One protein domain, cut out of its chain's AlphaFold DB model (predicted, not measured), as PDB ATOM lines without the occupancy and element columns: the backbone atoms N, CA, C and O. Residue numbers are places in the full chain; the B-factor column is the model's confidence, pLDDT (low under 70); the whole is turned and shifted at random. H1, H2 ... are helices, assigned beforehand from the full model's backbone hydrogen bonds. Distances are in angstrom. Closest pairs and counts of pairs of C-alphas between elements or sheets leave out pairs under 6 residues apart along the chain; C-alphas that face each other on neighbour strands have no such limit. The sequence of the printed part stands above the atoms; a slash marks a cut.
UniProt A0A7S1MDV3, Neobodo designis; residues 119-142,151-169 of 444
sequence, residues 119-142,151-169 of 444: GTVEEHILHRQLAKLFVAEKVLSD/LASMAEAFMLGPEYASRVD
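What this domain is: This is residues 119 to 142 and 151 to 169 of the 444 residues of a protein of Neobodo designis (UniProt A0A7S1MDV3). One long helix, H1, makes most of a rod; the short helix H2 sits to one side of its first half, and a tail in residues 157 to 169, with no named element, runs on past its beginning. Residues 129 to 142, of which 129 to 141 belong to H1, stick out free. The printed part has 43 residues, with two named helices in the order H1, H2 and no named strand: the class is all helix. It is only just extended, close to loose, with a radius of gyration of the C-alphas of 14.1 A, and spans 47 by 18 by 11 A.

How they stand to each other: Start from H1, residues 121 to 141, and look across to H2, residues 152 to 156: the two are near each other, their closest C-alphas 8.3 A apart. In both helices every O i to N i+4 pair is within hydrogen-bond range.

Where its parts are: Find C-alpha 121 at (22.161, 39.649, 38.197); from there H1 runs 30.2 A to C-alpha 141 at (45.794, 58.018, 42.280). H2 begins at C-alpha 152, (25.619, 47.647, 25.958), and measures 6.5 A.

The domain as a whole: The C-alphas of Asp 142 and Asp 169 are the two farthest apart, 47.7 A. Residues 143 to 150 are not printed; C-alphas 142 and 151 stand 25.5 A apart across this cut. Look for pLDDT under 70 at residue 142 and residues 151 to 169.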
ATOM      1  N   GLY A 119      25.900  33.471  36.835       81.12
ATOM      2  CA  GLY A 119      25.023  33.712  35.680       81.12
ATOM      3  C   GLY A 119      23.719  34.441  35.986       81.12
ATOM      4  O   GLY A 119      22.787  34.423  35.177       81.12
ATOM      5  N   THR A 120      23.634  35.073  37.156       87.19
ATOM      6  CA  THR A 120      22.505  35.908  37.558       87.19
ATOM      7  C   THR A 120      22.917  37.370  37.661       87.19
ATOM      8  O   THR A 120      24.092  37.735  37.611       87.19
ATOM      9  N   VAL A 121      21.929  38.232  37.900       87.88
ATOM     10  CA  VAL A 121      22.161  39.649  38.197       87.88
ATOM     11  C   VAL A 121      23.129  39.869  39.372       87.88
ATOM     12  O   VAL A 121      23.791  40.904  39.409       87.88
ATOM     13  N   GLU A 122      23.261  38.922  40.311       88.38
ATOM     14  CA  GLU A 122      24.196  39.029  41.442       88.38
ATOM     15  C   GLU A 122      25.658  39.078  40.983       88.38
ATOM     16  O   GLU A 122      26.446  39.860  41.519       88.38
ATOM     17  N   GLU A 123      26.010  38.322  39.942       87.62
ATOM     18  CA  GLU A 123      27.349  38.350  39.347       87.62
ATOM     19  C   GLU A 123      27.633  39.708  38.689       87.62
ATOM     20  O   GLU A 123      28.681  40.319  38.905       87.62
ATOM     21  N   HIS A 124      26.653  40.274  37.978       85.00
ATOM     22  CA  HIS A 124      26.776  41.623  37.420       85.00
ATOM     23  C   HIS A 124      26.859  42.711  38.500       85.00
ATOM     24  O   HIS A 124      27.561  43.713  38.316       85.00
ATOM     25  N   ILE A 125      26.163  42.543  39.631       89.19
ATOM     26  CA  ILE A 125      26.291  43.434  40.792       89.19
ATOM     27  C   ILE A 125      27.725  43.381  41.324       89.19
ATOM     28  O   ILE A 125      28.323  44.444  41.513       89.19
ATOM     29  N   LEU A 126      28.306  42.187  41.480       88.06
ATOM     30  CA  LEU A 126      29.699  42.015  41.899       88.06
ATOM     31  C   LEU A 126      30.674  42.683  40.914       88.06
ATOM     32  O   LEU A 126      31.527  43.469  41.327       88.06
ATOM     33  N   HIS A 127      30.515  42.470  39.605       85.69
ATOM     34  CA  HIS A 127      31.344  43.134  38.590       85.69
ATOM     35  C   HIS A 127      31.258  44.662  38.679       85.69
ATOM     36  O   HIS A 127      32.272  45.362  38.609       85.69
ATOM     37  N   ARG A 128      30.059  45.209  38.907       86.62
ATOM     38  CA  ARG A 128      29.869  46.652  39.105       86.62
ATOM     39  C   ARG A 128      30.487  47.144  40.412       86.62
ATOM     40  O   ARG A 128      31.028  48.250  40.424       86.62
ATOM     41  N   GLN A 129      30.423  46.373  41.497       87.44
ATOM     42  CA  GLN A 129      31.117  46.695  42.745       87.44
ATOM     43  C   GLN A 129      32.631  46.796  42.509       87.44
ATOM     44  O   GLN A 129      33.234  47.804  42.880       87.44
ATOM     45  N   LEU A 130      33.228  45.806  41.838       85.31
ATOM     46  CA  LEU A 130      34.656  45.788  41.508       85.31
ATOM     47  C   LEU A 130      35.047  46.968  40.614       85.31
ATOM     48  O   LEU A 130      36.027  47.654  40.897       85.31
ATOM     49  N   ALA A 131      34.243  47.281  39.596       81.81
ATOM     50  CA  ALA A 131      34.465  48.449  38.747       81.81
ATOM     51  C   ALA A 131      34.406  49.764  39.545       81.81
ATOM     52  O   ALA A 131      35.254  50.639  39.365       81.81
ATOM     53  N   LYS A 132      33.440  49.908  40.464       83.81
ATOM     54  CA  LYS A 132      33.340  51.082  41.348       83.81
ATOM     55  C   LYS A 132      34.556  51.206  42.266       83.81
ATOM     56  O   LYS A 132      35.073  52.312  42.406       83.81
ATOM     57  N   LEU A 133      35.016  50.103  42.858       83.56
ATOM     58  CA  LEU A 133      36.215  50.075  43.701       83.56
ATOM     59  C   LEU A 133      37.465  50.456  42.903       83.56
ATOM     60  O   LEU A 133      38.226  51.318  43.329       83.56
ATOM     61  N   PHE A 134      37.621  49.892  41.706       81.50
ATOM     62  CA  PHE A 134      38.735  50.191  40.814       81.50
ATOM     63  C   PHE A 134      38.776  51.663  40.398       81.50
ATOM     64  O   PHE A 134      39.829  52.298  40.432       81.50
ATOM     65  N   VAL A 135      37.627  52.237  40.027       77.12
ATOM     66  CA  VAL A 135      37.538  53.666  39.701       77.12
ATOM     67  C   VAL A 135      37.855  54.515  40.929       77.12
ATOM     68  O   VAL A 135      38.581  55.495  40.796       77.12
ATOM     69  N   ALA A 136      37.361  54.154  42.115       78.12
ATOM     70  CA  ALA A 136      37.665  54.882  43.345       78.12
ATOM     71  C   ALA A 136      39.174  54.879  43.655       78.12
ATOM     72  O   ALA A 136      39.742  55.937  43.923       78.12
ATOM     73  N   GLU A 137      39.841  53.730  43.539       77.31
ATOM     74  CA  GLU A 137      41.292  53.603  43.723       77.31
ATOM     75  C   GLU A 137      42.081  54.411  42.680       77.31
ATOM     76  O   GLU A 137      43.044  55.115  43.010       77.31
ATOM     77  N   LYS A 138      41.650  54.361  41.414       71.00
ATOM     78  CA  LYS A 138      42.291  55.120  40.340       71.00
ATOM     79  C   LYS A 138      42.106  56.619  40.479       71.00
ATOM     80  O   LYS A 138      43.084  57.324  40.302       71.00
ATOM     81  N   VAL A 139      40.921  57.109  40.838       74.88
ATOM     82  CA  VAL A 139      40.674  58.550  41.036       74.88
ATOM     83  C   VAL A 139      41.501  59.105  42.196       74.88
ATOM     84  O   VAL A 139      41.995  60.226  42.113       74.88
ATOM     85  N   LEU A 140      41.701  58.319  43.260       74.62
ATOM     86  CA  LEU A 140      42.612  58.684  44.351       74.62
ATOM     87  C   LEU A 140      44.076  58.780  43.892       74.62
ATOM     88  O   LEU A 140      44.864  59.492  44.510       74.62
ATOM     89  N   SER A 141      44.436  58.063  42.827       74.62
ATOM     90  CA  SER A 141      45.794  58.018  42.280       74.62
ATOM     91  C   SER A 141      46.023  59.047  41.165       74.62
ATOM     92  O   SER A 141      47.090  59.655  41.109       74.62
ATOM     93  N   ASP A 142      45.035  59.252  40.294       68.88
ATOM     94  CA  ASP A 142      45.030  60.204  39.187       68.88
ATOM     95  C   ASP A 142      43.602  60.762  38.981       68.88
ATOM     96  O   ASP A 142      42.698  60.040  38.540       68.88
ATOM     97  N   LEU A 151      25.889  51.808  26.898       57.66
ATOM     98  CA  LEU A 151      24.544  51.219  26.932       57.66
ATOM     99  C   LEU A 151      24.544  49.689  26.782       57.66
ATOM    100  O   LEU A 151      23.708  49.030  27.399       57.66
ATOM    101  N   ALA A 152      25.513  49.105  26.069       62.09
ATOM    102  CA  ALA A 152      25.619  47.647  25.958       62.09
ATOM    103  C   ALA A 152      25.846  46.956  27.319       62.09
ATOM    104  O   ALA A 152      25.254  45.914  27.584       62.09
ATOM    105  N   SER A 153      26.589  47.595  28.234       59.34
ATOM    106  CA  SER A 153      26.819  47.089  29.601       59.34
ATOM    107  C   SER A 153      25.551  47.108  30.472       59.34
ATOM    108  O   SER A 153      25.471  46.450  31.514       59.34
ATOM    109  N   MET A 154      24.530  47.876  30.076       62.84
ATOM    110  CA  MET A 154      23.243  47.886  30.768       62.84
ATOM    111  C   MET A 154      22.370  46.706  30.347       62.84
ATOM    112  O   MET A 154      21.771  46.085  31.220       62.84
ATOM    113  N   ALA A 155      22.321  46.396  29.049       63.19
ATOM    114  CA  ALA A 155      21.541  45.279  28.520       63.19
ATOM    115  C   ALA A 155      22.057  43.929  29.041       63.19
ATOM    116  O   ALA A 155      21.262  43.086  29.441       63.19
ATOM    117  N   GLU A 156      23.380  43.772  29.121       63.78
ATOM    118  CA  GLU A 156      24.034  42.561  29.628       63.78
ATOM    119  C   GLU A 156      23.609  42.216  31.065       63.78
ATOM    120  O   GLU A 156      23.345  41.062  31.367       63.78
ATOM    121  N   ALA A 157      23.425  43.217  31.934       64.44
ATOM    122  CA  ALA A 157      23.075  42.992  33.340       64.44
ATOM    123  C   ALA A 157      21.668  42.414  33.578       64.44
ATOM    124  O   ALA A 157      21.367  41.988  34.693       64.44
ATOM    125  N   PHE A 158      20.795  42.460  32.571       65.94
ATOM    126  CA  PHE A 158      19.440  41.911  32.638       65.94
ATOM    127  C   PHE A 158      19.306  40.571  31.906       65.94
ATOM    128  O   PHE A 158      18.208  40.018  31.860       65.94
ATOM    129  N   MET A 159      20.402  40.046  31.354       69.75
ATOM    130  CA  MET A 159      20.441  38.731  30.723       69.75
ATOM    131  C   MET A 159      20.903  37.675  31.728       69.75
ATOM    132  O   MET A 159      21.753  37.945  32.571       69.75
ATOM    133  N   LEU A 160      20.332  36.470  31.644       65.06
ATOM    134  CA  LEU A 160      20.893  35.308  32.335       65.06
ATOM    135  C   LEU A 160      22.050  34.720  31.522       65.06
ATOM    136  O   LEU A 160      22.020  34.741  30.289       65.06
ATOM    137  N   GLY A 161      23.032  34.159  32.227       65.62
ATOM    138  CA  GLY A 161      24.168  33.471  31.621       65.62
ATOM    139  C   GLY A 161      23.760  32.247  30.781       65.62
ATOM    140  O   GLY A 161      22.684  31.665  30.991       65.62
ATOM    141  N   PRO A 162      24.603  31.829  29.818       66.94
ATOM    142  CA  PRO A 162      24.323  30.702  28.925       66.94
ATOM    143  C   PRO A 162      24.093  29.375  29.667       66.94
ATOM    144  O   PRO A 162      23.376  28.508  29.169       66.94
ATOM    145  N   GLU A 163      24.625  29.214  30.878       68.88
ATOM    146  CA  GLU A 163      24.430  28.045  31.738       68.88
ATOM    147  C   GLU A 163      22.976  27.860  32.214       68.88
ATOM    148  O   GLU A 163      22.580  26.765  32.621       68.88
ATOM    149  N   TYR A 164      22.148  28.903  32.110       65.56
ATOM    150  CA  TYR A 164      20.718  28.856  32.418       65.56
ATOM    151  C   TYR A 164      19.837  28.651  31.185       65.56
ATOM    152  O   TYR A 164      18.627  28.482  31.339       65.56
ATOM    153  N   ALA A 165      20.406  28.615  29.974       65.94
ATOM    154  CA  ALA A 165      19.647  28.559  28.724       65.94
ATOM    155  C   ALA A 165      18.687  27.357  28.643       65.94
ATOM    156  O   ALA A 165      17.612  27.470  28.064       65.94
ATOM    157  N   SER A 166      19.040  26.229  29.267       67.56
ATOM    158  CA  SER A 166      18.206  25.019  29.323       67.56
ATOM    159  C   SER A 166      17.029  25.107  30.300       67.56
ATOM    160  O   SER A 166      16.085  24.328  30.188       67.56
ATOM    161  N   ARG A 167      17.074  26.037  31.264       66.06
ATOM    162  CA  ARG A 167      16.044  26.244  32.299       66.06
ATOM    163  C   ARG A 167      15.079  27.379  31.960       66.06
ATOM    164  O   ARG A 167      14.073  27.547  32.646       66.06
ATOM    165  N   VAL A 168      15.380  28.155  30.921       63.00
ATOM    166  CA  VAL A 168      14.506  29.212  30.413       63.00
ATOM    167  C   VAL A 168      13.578  28.604  29.367       63.00
ATOM    168  O   VAL A 168      14.037  28.092  28.349       63.00
ATOM    169  N   ASP A 169      12.269  28.670  29.613       63.75
ATOM    170  CA  ASP A 169      11.267  28.259  28.630       63.75
ATOM    171  C   ASP A 169      11.467  29.077  27.335       63.75
ATOM    172  O   ASP A 169      11.512  30.312  27.404       63.75
TER     173      ASP A 169